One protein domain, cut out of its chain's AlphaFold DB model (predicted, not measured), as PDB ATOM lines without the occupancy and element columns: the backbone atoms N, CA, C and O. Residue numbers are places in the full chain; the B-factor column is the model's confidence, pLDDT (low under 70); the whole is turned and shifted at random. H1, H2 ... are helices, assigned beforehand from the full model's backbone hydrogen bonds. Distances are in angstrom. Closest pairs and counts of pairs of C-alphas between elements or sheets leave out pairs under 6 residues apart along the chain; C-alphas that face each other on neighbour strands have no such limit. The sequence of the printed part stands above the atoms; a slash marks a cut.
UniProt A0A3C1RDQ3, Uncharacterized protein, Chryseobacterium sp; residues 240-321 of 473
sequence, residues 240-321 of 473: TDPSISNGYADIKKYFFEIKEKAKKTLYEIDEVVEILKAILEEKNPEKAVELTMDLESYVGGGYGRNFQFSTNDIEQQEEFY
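What this domain is: This is residues 240 to 321 of the 473 residues of an uncharacterized protein of Chryseobacterium sp (UniProt A0A3C1RDQ3). What shape does the printed part make? It is a rod built on an uneven helical hairpin: the long helix H1 makes the long axis, and the shorter H2 folds back along its last part. From there an unnamed stretch leads back to H3, a short turn packed on H1, and to H4 at the end. What is it made of? The printed part has 82 residues, with four named helices in the order H1, H2, H3, H4 and no named strand, and its class is all helix. How spread out is it? It is extended, with a radius of gyration of the C-alphas of 18.4 A and spans of 63 by 24 by 14 A.

Where its parts are: Where does the first helix run? H1, residues 251 to 281, begins at C-alpha 251 (-37.074, -44.129, -66.583) and is 44.2 A long. What follows? H2, residues 285 to 298, is 19.8 A long and begins at C-alpha 285 (-48.198, -48.943, -18.070). H3 is residues 311 to 314, and H4, residues 318 to 321, ends at C-alpha 321 (-31.113, -38.946, -59.934).

How they stand to each other: How do H1 and H2 stand? They form a helical hairpin and touch, H1 with residues 272 to 279 alone, at a shallow tilt of 11 degrees, opposite ways; their closest C-alphas, of Ile 279 and Ala 288, are 5.4 A apart. What do H3 and H4 meet? H3 touches H1 at residues 258 to 265 alone, with the closest C-alphas, of Lys 261 and Ile 314, 5.1 A apart. H4 touches no helix, and is only just apart from H1, at 8.4 A. Are the helix backbones complete? In H1 and H2 every O i to N i+4 pair is within hydrogen-bond range; H3 and H4 are too short for such a pair.

The domain as a whole: How far does it reach? The two C-alphas farthest apart, of Ser 243 and Asn 284, are 63.2 A apart, and the printed part has no cut. Which link is long? The link from H2 to H3, with 12 residues. Where is confidence low? The mean pLDDT of the printed part is 70.8, and 35 residues are under 70, among them residues 296 to 313.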
ATOM      1  N   THR A 240     -40.370 -39.218 -71.147       76.06
ATOM      2  CA  THR A 240     -40.720 -40.440 -71.882       76.06
ATOM      3  C   THR A 240     -40.215 -40.452 -73.317       76.06
ATOM      4  O   THR A 240     -40.456 -41.429 -74.023       76.06
ATOM      5  N   ASP A 241     -39.507 -39.399 -73.736       82.50
ATOM      6  CA  ASP A 241     -38.929 -39.305 -75.073       82.50
ATOM      7  C   ASP A 241     -37.768 -40.305 -75.213       82.50
ATOM      8  O   ASP A 241     -36.756 -40.142 -74.522       82.50
ATOM      9  N   PRO A 242     -37.909 -41.335 -76.070       79.69
ATOM     10  CA  PRO A 242     -36.925 -42.403 -76.211       79.69
ATOM     11  C   PRO A 242     -35.681 -41.983 -77.004       79.69
ATOM     12  O   PRO A 242     -34.721 -42.747 -77.058       79.69
ATOM     13  N   SER A 243     -35.698 -40.810 -77.646       82.94
ATOM     14  CA  SER A 243     -34.583 -40.329 -78.471       82.94
ATOM     15  C   SER A 243     -33.443 -39.712 -77.659       82.94
ATOM     16  O   SER A 243     -32.318 -39.603 -78.145       82.94
ATOM     17  N   ILE A 244     -33.718 -39.320 -76.414       85.44
ATOM     18  CA  ILE A 244     -32.723 -38.757 -75.502       85.44
ATOM     19  C   ILE A 244     -32.375 -39.825 -74.478       85.44
ATOM     20  O   ILE A 244     -33.223 -40.321 -73.737       85.44
ATOM     21  N   SER A 245     -31.106 -40.188 -74.426       82.06
ATOM     22  CA  SER A 245     -30.602 -41.141 -73.461       82.06
ATOM     23  C   SER A 245     -30.314 -40.451 -72.134       82.06
ATOM     24  O   SER A 245     -29.760 -39.356 -72.063       82.06
ATOM     25  N   ASN A 246     -30.656 -41.140 -71.051       81.00
ATOM     26  CA  ASN A 246     -30.177 -40.816 -69.708       81.00
ATOM     27  C   ASN A 246     -28.907 -41.605 -69.337       81.00
ATOM     28  O   ASN A 246     -28.429 -41.490 -68.215       81.00
ATOM     29  N   GLY A 247     -28.410 -42.466 -70.237       73.56
ATOM     30  CA  GLY A 247     -27.199 -43.264 -70.034       73.56
ATOM     31  C   GLY A 247     -27.281 -44.342 -68.945       73.56
ATOM     32  O   GLY A 247     -26.291 -45.040 -68.736       73.56
ATOM     33  N   TYR A 248     -28.433 -44.492 -68.287       78.31
ATOM     34  CA  TYR A 248     -28.560 -45.181 -67.009       78.31
ATOM     35  C   TYR A 248     -29.605 -46.309 -67.009       78.31
ATOM     36  O   TYR A 248     -29.254 -47.478 -66.852       78.31
ATOM     37  N   ALA A 249     -30.890 -45.989 -67.196       78.75
ATOM     38  CA  ALA A 249     -31.989 -46.947 -67.060       78.75
ATOM     39  C   ALA A 249     -33.247 -46.556 -67.857       78.75
ATOM     40  O   ALA A 249     -33.394 -45.439 -68.352       78.75
ATOM     41  N   ASP A 250     -34.205 -47.482 -67.938       83.06
ATOM     42  CA  ASP A 250     -35.567 -47.179 -68.389       83.06
ATOM     43  C   ASP A 250     -36.301 -46.374 -67.303       83.06
ATOM     44  O   ASP A 250     -36.721 -46.927 -66.281       83.06
ATOM     45  N   ILE A 251     -36.454 -45.064 -67.533       84.50
ATOM     46  CA  ILE A 251     -37.074 -44.129 -66.583       84.50
ATOM     47  C   ILE A 251     -38.496 -44.557 -66.226       84.50
ATOM     48  O   ILE A 251     -38.851 -44.508 -65.052       84.50
ATOM     49  N   LYS A 252     -39.315 -44.991 -67.198       81.31
ATOM     50  CA  LYS A 252     -40.718 -45.354 -66.932       81.31
ATOM     51  C   LYS A 252     -40.796 -46.548 -66.000       81.31
ATOM     52  O   LYS A 252     -41.511 -46.514 -64.997       81.31
ATOM     53  N   LYS A 253     -40.045 -47.597 -66.333       82.12
ATOM     54  CA  LYS A 253     -40.014 -48.827 -65.549       82.12
ATOM     55  C   LYS A 253     -39.477 -48.565 -64.144       82.12
ATOM     56  O   LYS A 253     -40.095 -48.981 -63.169       82.12
ATOM     57  N   TYR A 254     -38.364 -47.847 -64.036       84.88
ATOM     58  CA  TYR A 254     -37.737 -47.611 -62.744       84.88
ATOM     59  C   TYR A 254     -38.559 -46.665 -61.858       84.88
ATOM     60  O   TYR A 254     -38.777 -46.936 -60.682       84.88
ATOM     61  N   PHE A 255     -39.147 -45.613 -62.431       84.00
ATOM     62  CA  PHE A 255     -40.073 -44.733 -61.717       84.00
ATOM     63  C   PHE A 255     -41.318 -45.471 -61.204       84.00
ATOM     64  O   PHE A 255     -41.814 -45.178 -60.114       84.00
ATOM     65  N   PHE A 256     -41.821 -46.450 -61.958       80.31
ATOM     66  CA  PHE A 256     -42.880 -47.338 -61.485       80.31
ATOM     67  C   PHE A 256     -42.422 -48.184 -60.286       80.31
ATOM     68  O   PHE A 256     -43.137 -48.254 -59.289       80.31
ATOM     69  N   GLU A 257     -41.221 -48.766 -60.341       80.69
ATOM     70  CA  GLU A 257     -40.638 -49.522 -59.223       80.69
ATOM     71  C   GLU A 257     -40.475 -48.654 -57.961       80.69
ATOM     72  O   GLU A 257     -40.823 -49.103 -56.868       80.69
ATOM     73  N   ILE A 258     -40.038 -47.397 -58.106       82.56
ATOM     74  CA  ILE A 258     -39.983 -46.405 -57.017       82.56
ATOM     75  C   ILE A 258     -41.368 -46.194 -56.406       82.56
ATOM     76  O   ILE A 258     -41.522 -46.225 -55.185       82.56
ATOM     77  N   LYS A 259     -42.400 -45.988 -57.236       79.69
ATOM     78  CA  LYS A 259     -43.777 -45.798 -56.754       79.69
ATOM     79  C   LYS A 259     -44.299 -47.036 -56.023       79.69
ATOM     80  O   LYS A 259     -44.948 -46.886 -54.991       79.69
ATOM     81  N   GLU A 260     -44.020 -48.238 -56.522       74.19
ATOM     82  CA  GLU A 260     -44.412 -49.493 -55.864       74.19
ATOM     83  C   GLU A 260     -43.693 -49.674 -54.522       74.19
ATOM     84  O   GLU A 260     -44.329 -50.022 -53.524       74.19
ATOM     85  N   LYS A 261     -42.395 -49.355 -54.448       76.38
ATOM     86  CA  LYS A 261     -41.652 -49.337 -53.180       76.38
ATOM     87  C   LYS A 261     -42.214 -48.298 -52.214       76.38
ATOM     88  O   LYS A 261     -42.483 -48.639 -51.072       76.38
ATOM     89  N   ALA A 262     -42.497 -47.079 -52.676       76.75
ATOM     90  CA  ALA A 262     -43.133 -46.038 -51.870       76.75
ATOM     91  C   ALA A 262     -44.506 -46.471 -51.345       76.75
ATOM     92  O   ALA A 262     -44.817 -46.261 -50.177       76.75
ATOM     93  N   LYS A 263     -45.316 -47.130 -52.177       70.06
ATOM     94  CA  LYS A 263     -46.598 -47.711 -51.771       70.06
ATOM     95  C   LYS A 263     -46.422 -48.770 -50.682       70.06
ATOM     96  O   LYS A 263     -47.194 -48.786 -49.728       70.06
ATOM     97  N   LYS A 264     -45.410 -49.628 -50.809       70.94
ATOM     98  CA  LYS A 264     -45.071 -50.626 -49.791       70.94
ATOM     99  C   LYS A 264     -44.605 -49.968 -48.487       70.94
ATOM    100  O   LYS A 264     -45.080 -50.344 -47.425       70.94
ATOM    101  N   THR A 265     -43.755 -48.947 -48.561       71.81
ATOM    102  CA  THR A 265     -43.325 -48.170 -47.392       71.81
ATOM    103  C   THR A 265     -44.508 -47.491 -46.704       71.81
ATOM    104  O   THR A 265     -44.590 -47.501 -45.484       71.81
ATOM    105  N   LEU A 266     -45.460 -46.937 -47.461       68.25
ATOM    106  CA  LEU A 266     -46.678 -46.349 -46.896       68.25
ATOM    107  C   LEU A 266     -47.513 -47.374 -46.119       68.25
ATOM    108  O   LEU A 266     -48.044 -47.029 -45.071       68.25
ATOM    109  N   TYR A 267     -47.583 -48.617 -46.600       65.38
ATOM    110  CA  TYR A 267     -48.233 -49.716 -45.885       65.38
ATOM    111  C   TYR A 267     -47.506 -50.044 -44.569       65.38
ATOM    112  O   TYR A 267     -48.133 -50.149 -43.523       65.38
ATOM    113  N   GLU A 268     -46.172 -50.122 -44.597       67.81
ATOM    114  CA  GLU A 268     -45.352 -50.350 -43.397       67.81
ATOM    115  C   GLU A 268     -45.473 -49.188 -42.381       67.81
ATOM    116  O   GLU A 268     -45.429 -49.411 -41.173       67.81
ATOM    117  N   ILE A 269     -45.661 -47.943 -42.848       70.94
ATOM    118  CA  ILE A 269     -45.913 -46.768 -41.989       70.94
ATOM    119  C   ILE A 269     -47.274 -46.862 -41.308       70.94
ATOM    120  O   ILE A 269     -47.376 -46.505 -40.135       70.94
ATOM    121  N   ASP A 270     -48.294 -47.327 -42.024       64.50
ATOM    122  CA  ASP A 270     -49.640 -47.502 -41.477       64.50
ATOM    123  C   ASP A 270     -49.602 -48.435 -40.258       64.50
ATOM    124  O   ASP A 270     -50.082 -48.075 -39.185       64.50
ATOM    125  N   GLU A 271     -48.888 -49.562 -40.362       64.38
ATOM    126  CA  GLU A 271     -48.715 -50.517 -39.256       64.38
ATOM    127  C   GLU A 271     -48.042 -49.883 -38.023       64.38
ATOM    128  O   GLU A 271     -48.505 -50.055 -36.894       64.38
ATOM    129  N   VAL A 272     -46.985 -49.088 -38.219       70.38
ATOM    130  CA  VAL A 272     -46.307 -48.381 -37.116       70.38
ATOM    131  C   VAL A 272     -47.199 -47.314 -36.487       70.38
ATOM    132  O   VAL A 272     -47.207 -47.146 -35.264       70.38
ATOM    133  N   VAL A 273     -47.959 -46.583 -37.303       67.12
ATOM    134  CA  VAL A 273     -48.894 -45.554 -36.837       67.12
ATOM    135  C   VAL A 273     -50.000 -46.172 -35.987       67.12
ATOM    136  O   VAL A 273     -50.334 -45.607 -34.945       67.12
ATOM    137  N   GLU A 274     -50.532 -47.331 -36.375       67.44
ATOM    138  CA  GLU A 274     -51.533 -48.052 -35.585       67.44
ATOM    139  C   GLU A 274     -50.981 -48.499 -34.219       67.44
ATOM    140  O   GLU A 274     -51.643 -48.305 -33.198       67.44
ATOM    141  N   ILE A 275     -49.735 -48.986 -34.150       66.38
ATOM    142  CA  ILE A 275     -49.096 -49.358 -32.870       66.38
ATOM    143  C   ILE A 275     -48.875 -48.126 -31.980       66.38
ATOM    144  O   ILE A 275     -49.127 -48.164 -30.775       66.38
ATOM    145  N   LEU A 276     -48.452 -46.999 -32.556       70.12
ATOM    146  CA  LEU A 276     -48.287 -45.746 -31.815       70.12
ATOM    147  C   LEU A 276     -49.618 -45.204 -31.281       70.12
ATOM    148  O   LEU A 276     -49.666 -44.755 -30.134       70.12
ATOM    149  N   LYS A 277     -50.700 -45.267 -32.072       65.50
ATOM    150  CA  LYS A 277     -52.056 -44.941 -31.596       65.50
ATOM    151  C   LYS A 277     -52.432 -45.828 -30.413       65.50
ATOM    152  O   LYS A 277     -52.850 -45.305 -29.382       65.50
ATOM    153  N   ALA A 278     -52.189 -47.135 -30.527       68.62
ATOM    154  CA  ALA A 278     -52.469 -48.089 -29.462       68.62
ATOM    155  C   ALA A 278     -51.697 -47.766 -28.169       68.62
ATOM    156  O   ALA A 278     -52.290 -47.793 -27.096       68.62
ATOM    157  N   ILE A 279     -50.414 -47.383 -28.246       71.44
ATOM    158  CA  ILE A 279     -49.627 -46.947 -27.075       71.44
ATOM    159  C   ILE A 279     -50.212 -45.678 -26.442       71.44
ATOM    160  O   ILE A 279     -50.315 -45.593 -25.220       71.44
ATOM    161  N   LEU A 280     -50.577 -44.678 -27.255       66.56
ATOM    162  CA  LEU A 280     -51.102 -43.391 -26.777       66.56
ATOM    163  C   LEU A 280     -52.471 -43.523 -26.100       66.56
ATOM    164  O   LEU A 280     -52.783 -42.773 -25.172       66.56
ATOM    165  N   GLU A 281     -53.291 -44.453 -26.579       74.00
ATOM    166  CA  GLU A 281     -54.609 -44.749 -26.024       74.00
ATOM    167  C   GLU A 281     -54.539 -45.704 -24.819       74.00
ATOM    168  O   GLU A 281     -55.490 -45.771 -24.027       74.00
ATOM    169  N   GLU A 282     -53.414 -46.405 -24.638       75.38
ATOM    170  CA  GLU A 282     -53.225 -47.380 -23.570       75.38
ATOM    171  C   GLU A 282     -52.993 -46.708 -22.209       75.38
ATOM    172  O   GLU A 282     -52.154 -45.830 -22.013       75.38
ATOM    173  N   LYS A 283     -53.770 -47.158 -21.221       76.44
ATOM    174  CA  LYS A 283     -53.788 -46.599 -19.862       76.44
ATOM    175  C   LYS A 283     -53.037 -47.484 -18.870       76.44
ATOM    176  O   LYS A 283     -52.745 -47.030 -17.763       76.44
ATOM    177  N   ASN A 284     -52.751 -48.739 -19.231       70.25
ATOM    178  CA  ASN A 284     -51.975 -49.671 -18.421       70.25
ATOM    179  C   ASN A 284     -50.472 -49.576 -18.761       70.25
ATOM    180  O   ASN A 284     -50.084 -49.929 -19.873       70.25
ATOM    181  N   PRO A 285     -49.615 -49.175 -17.808       68.38
ATOM    182  CA  PRO A 285     -48.198 -48.943 -18.070       68.38
ATOM    183  C   PRO A 285     -47.389 -50.204 -18.416       68.38
ATOM    184  O   PRO A 285     -46.471 -50.093 -19.217       68.38
ATOM    185  N   GLU A 286     -47.707 -51.394 -17.886       70.88
ATOM    186  CA  GLU A 286     -46.994 -52.631 -18.279       70.88
ATOM    187  C   GLU A 286     -47.291 -52.996 -19.736       70.88
ATOM    188  O   GLU A 286     -46.398 -53.321 -20.509       70.88
ATOM    189  N   LYS A 287     -48.552 -52.832 -20.126       64.62
ATOM    190  CA  LYS A 287     -49.050 -53.108 -21.471       64.62
ATOM    191  C   LYS A 287     -48.593 -52.066 -22.493       64.62
ATOM    192  O   LYS A 287     -48.295 -52.398 -23.630       64.62
ATOM    193  N   ALA A 288     -48.474 -50.808 -22.072       65.38
ATOM    194  CA  ALA A 288     -47.830 -49.774 -22.869       65.38
ATOM    195  C   ALA A 288     -46.344 -50.102 -23.105       65.38
ATOM    196  O   ALA A 288     -45.854 -49.894 -24.207       65.38
ATOM    197  N   VAL A 289     -45.640 -50.664 -22.112       71.19
ATOM    198  CA  VAL A 289     -44.250 -51.126 -22.281       71.19
ATOM    199  C   VAL A 289     -44.167 -52.333 -23.228       71.19
ATOM    200  O   VAL A 289     -43.287 -52.356 -24.086       71.19
ATOM    201  N   GLU A 290     -45.100 -53.284 -23.163       74.19
ATOM    202  CA  GLU A 290     -45.197 -54.384 -24.142       74.19
ATOM    203  C   GLU A 290     -45.447 -53.862 -25.563       74.19
ATOM    204  O   GLU A 290     -44.714 -54.218 -26.480       74.19
ATOM    205  N   LEU A 291     -46.388 -52.929 -25.740       68.25
ATOM    206  CA  LEU A 291     -46.621 -52.276 -27.029       68.25
ATOM    207  C   LEU A 291     -45.392 -51.488 -27.513       68.25
ATOM    208  O   LEU A 291     -45.181 -51.390 -28.715       68.25
ATOM    209  N   THR A 292     -44.549 -50.951 -26.617       71.12
ATOM    210  CA  THR A 292     -43.266 -50.345 -27.025       71.12
ATOM    211  C   THR A 292     -42.221 -51.374 -27.467       71.12
ATOM    212  O   THR A 292     -41.371 -51.032 -28.282       71.12
ATOM    213  N   MET A 293     -42.290 -52.624 -26.995       73.12
ATOM    214  CA  MET A 293     -41.461 -53.738 -27.488       73.12
ATOM    215  C   MET A 293     -42.000 -54.292 -28.816       73.12
ATOM    216  O   MET A 293     -41.223 -54.619 -29.713       73.12
ATOM    217  N   ASP A 294     -43.325 -54.330 -28.984       69.06
ATOM    218  CA  ASP A 294     -43.952 -54.603 -30.280       69.06
ATOM    219  C   ASP A 294     -43.559 -53.513 -31.273       69.06
ATOM    220  O   ASP A 294     -43.078 -53.824 -32.357       69.06
ATOM    221  N   LEU A 295     -43.632 -52.239 -30.875       71.19
ATOM    222  CA  LEU A 295     -43.120 -51.120 -31.658       71.19
ATOM    223  C   LEU A 295     -41.636 -51.302 -31.983       71.19
ATOM    224  O   LEU A 295     -41.270 -51.038 -33.116       71.19
ATOM    225  N   GLU A 296     -40.790 -51.782 -31.067       65.19
ATOM    226  CA  GLU A 296     -39.365 -52.059 -31.328       65.19
ATOM    227  C   GLU A 296     -39.164 -53.099 -32.445       65.19
ATOM    228  O   GLU A 296     -38.234 -52.967 -33.242       65.19
ATOM    229  N   SER A 297     -40.062 -54.083 -32.570       66.12
ATOM    230  CA  SER A 297     -40.026 -55.082 -33.653       66.12
ATOM    231  C   SER A 297     -40.299 -54.491 -35.040       66.12
ATOM    232  O   SER A 297     -39.868 -55.050 -36.055       66.12
ATOM    233  N   TYR A 298     -40.966 -53.334 -35.068       64.31
ATOM    234  CA  TYR A 298     -41.119 -52.527 -36.263       64.31
ATOM    235  C   TYR A 298     -40.039 -51.452 -36.324       64.31
ATOM    236  O   TYR A 298     -39.496 -51.276 -37.391       64.31
ATOM    237  N   VAL A 299     -39.640 -50.797 -35.229       62.84
ATOM    238  CA  VAL A 299     -38.840 -49.561 -35.160       62.84
ATOM    239  C   VAL A 299     -37.687 -49.696 -34.134       62.84
ATOM    240  O   VAL A 299     -37.770 -49.183 -33.022       62.84
ATOM    241  N   GLY A 300     -36.578 -50.369 -34.466       54.72
ATOM    242  CA  GLY A 300     -35.445 -50.535 -33.529       54.72
ATOM    243  C   GLY A 300     -34.185 -51.120 -34.172       54.72
ATOM    244  O   GLY A 300     -34.300 -51.776 -35.188       54.72
ATOM    245  N   GLY A 301     -32.985 -50.846 -33.631       52.19
ATOM    246  CA  GLY A 301     -31.681 -51.059 -34.287       52.19
ATOM    247  C   GLY A 301     -31.016 -52.428 -34.078       52.19
ATOM    248  O   GLY A 301     -30.186 -52.574 -33.182       52.19
ATOM    249  N   GLY A 302     -31.287 -53.398 -34.954       51.31
ATOM    250  CA  GLY A 302     -30.607 -54.702 -34.986       51.31
ATOM    251  C   GLY A 302     -30.675 -55.358 -36.370       51.31
ATOM    252  O   GLY A 302     -31.588 -55.082 -37.140       51.31
ATOM    253  N   TYR A 303     -29.692 -56.203 -36.722       47.66
ATOM    254  CA  TYR A 303     -29.575 -56.824 -38.054       47.66
ATOM    255  C   TYR A 303     -30.882 -57.506 -38.490       47.66
ATOM    256  O   TYR A 303     -31.165 -58.635 -38.091       47.66
ATOM    257  N   GLY A 304     -31.636 -56.839 -39.366       54.25
ATOM    258  CA  GLY A 304     -32.685 -57.471 -40.160       54.25
ATOM    259  C   GLY A 304     -34.084 -56.867 -40.122       54.25
ATOM    260  O   GLY A 304     -34.907 -57.392 -40.869       54.25
ATOM    261  N   ARG A 305     -34.382 -55.810 -39.352       55.97
ATOM    262  CA  ARG A 305     -35.606 -55.002 -39.533       55.97
ATOM    263  C   ARG A 305     -35.619 -53.803 -38.584       55.97
ATOM    264  O   ARG A 305     -35.829 -53.968 -37.392       55.97
ATOM    265  N   ASN A 306     -35.445 -52.618 -39.162       54.91
ATOM    266  CA  ASN A 306     -35.737 -51.345 -38.524       54.91
ATOM    267  C   ASN A 306     -36.698 -50.620 -39.469       54.91
ATOM    268  O   ASN A 306     -36.402 -50.490 -40.656       54.91
ATOM    269  N   PHE A 307     -37.793 -50.084 -38.960       57.28
ATOM    270  CA  PHE A 307     -38.588 -49.045 -39.595       57.28
ATOM    271  C   PHE A 307     -37.758 -47.778 -39.519       57.28
ATOM    272  O   PHE A 307     -37.872 -46.916 -38.651       57.28
ATOM    273  N   GLN A 308     -36.785 -47.756 -40.402       55.91
ATOM    274  CA  GLN A 308     -35.852 -46.689 -40.586       55.91
ATOM    275  C   GLN A 308     -36.029 -46.362 -42.048       55.91
ATOM    276  O   GLN A 308     -35.385 -46.952 -42.900       55.91
ATOM    277  N   PHE A 309     -37.002 -45.502 -42.333       55.94
ATOM    278  CA  PHE A 309     -37.233 -45.071 -43.694       55.94
ATOM    279  C   PHE A 309     -36.068 -44.170 -44.100       55.94
ATOM    280  O   PHE A 309     -35.969 -43.013 -43.685       55.94
ATOM    281  N   SER A 310     -35.155 -44.731 -44.881       63.53
ATOM    282  CA  SER A 310     -34.228 -43.961 -45.679       63.53
ATOM    283  C   SER A 310     -34.875 -43.679 -47.026       63.53
ATOM    284  O   SER A 310     -35.633 -44.488 -47.563       63.53
ATOM    285  N   THR A 311     -34.497 -42.563 -47.645       60.59
ATOM    286  CA  THR A 311     -34.774 -42.352 -49.071       60.59
ATOM    287  C   THR A 311     -34.289 -43.535 -49.909       60.59
ATOM    288  O   THR A 311     -34.931 -43.870 -50.900       60.59
ATOM    289  N   ASN A 312     -33.245 -44.227 -49.439       68.25
ATOM    290  CA  ASN A 312     -32.680 -45.402 -50.084       68.25
ATOM    291  C   ASN A 312     -33.604 -46.627 -50.058       68.25
ATOM    292  O   ASN A 312     -33.412 -47.521 -50.862       68.25
ATOM    293  N   ASP A 313     -34.619 -46.704 -49.200       67.69
ATOM    294  CA  ASP A 313     -35.543 -47.851 -49.197       67.69
ATOM    295  C   ASP A 313     -36.598 -47.748 -50.304       67.69
ATOM    296  O   ASP A 313     -37.047 -48.758 -50.855       67.69
ATOM    297  N   ILE A 314     -36.947 -46.515 -50.675       70.81
ATOM    298  CA  ILE A 314     -37.804 -46.217 -51.823       70.81
ATOM    299  C   ILE A 314     -36.979 -46.181 -53.102       70.81
ATOM    300  O   ILE A 314     -37.385 -46.759 -54.109       70.81
ATOM    301  N   GLU A 315     -35.817 -45.539 -53.046       77.12
ATOM    302  CA  GLU A 315     -34.978 -45.317 -54.206       77.12
ATOM    303  C   GLU A 315     -33.506 -45.609 -53.916       77.12
ATOM    304  O   GLU A 315     -32.817 -44.819 -53.286       77.12
ATOM    305  N   GLN A 316     -33.034 -46.770 -54.375       70.56
ATOM    306  CA  GLN A 316     -31.719 -47.322 -54.010       70.56
ATOM    307  C   GLN A 316     -30.585 -46.845 -54.916       70.56
ATOM    308  O   GLN A 316     -29.418 -47.065 -54.593       70.56
ATOM    309  N   GLN A 317     -30.907 -46.269 -56.070       75.19
ATOM    310  CA  GLN A 317     -29.944 -45.919 -57.094       75.19
ATOM    311  C   GLN A 317     -29.678 -44.416 -57.064       75.19
ATOM    312  O   GLN A 317     -30.307 -43.626 -57.761       75.19
ATOM    313  N   GLU A 318     -28.655 -44.012 -56.308       69.69
ATOM    314  CA  GLU A 318     -28.191 -42.616 -56.306       69.69
ATOM    315  C   GLU A 318     -27.911 -42.104 -57.735       69.69
ATOM    316  O   GLU A 318     -28.205 -40.955 -58.067       69.69
ATOM    317  N   GLU A 319     -27.428 -42.987 -58.616       77.25
ATOM    318  CA  GLU A 319     -27.165 -42.711 -60.031       77.25
ATOM    319  C   GLU A 319     -28.432 -42.402 -60.850       77.25
ATOM    320  O   GLU A 319     -28.343 -41.658 -61.825       77.25
ATOM    321  N   PHE A 320     -29.622 -42.864 -60.442       80.81
ATOM    322  CA  PHE A 320     -30.873 -42.571 -61.154       80.81
ATOM    323  C   PHE A 320     -31.194 -41.076 -61.151       80.81
ATOM    324  O   PHE A 320     -31.598 -40.518 -62.172       80.81
ATOM    325  N   TYR A 321     -30.959 -40.398 -60.023       81.44
ATOM    326  CA  TYR A 321     -31.113 -38.946 -59.934       81.44
ATOM    327  C   TYR A 321     -30.183 -38.223 -60.913       81.44
ATOM    328  O   TYR A 321     -30.609 -37.298 -61.611       81.44
TER     329      TYR A 321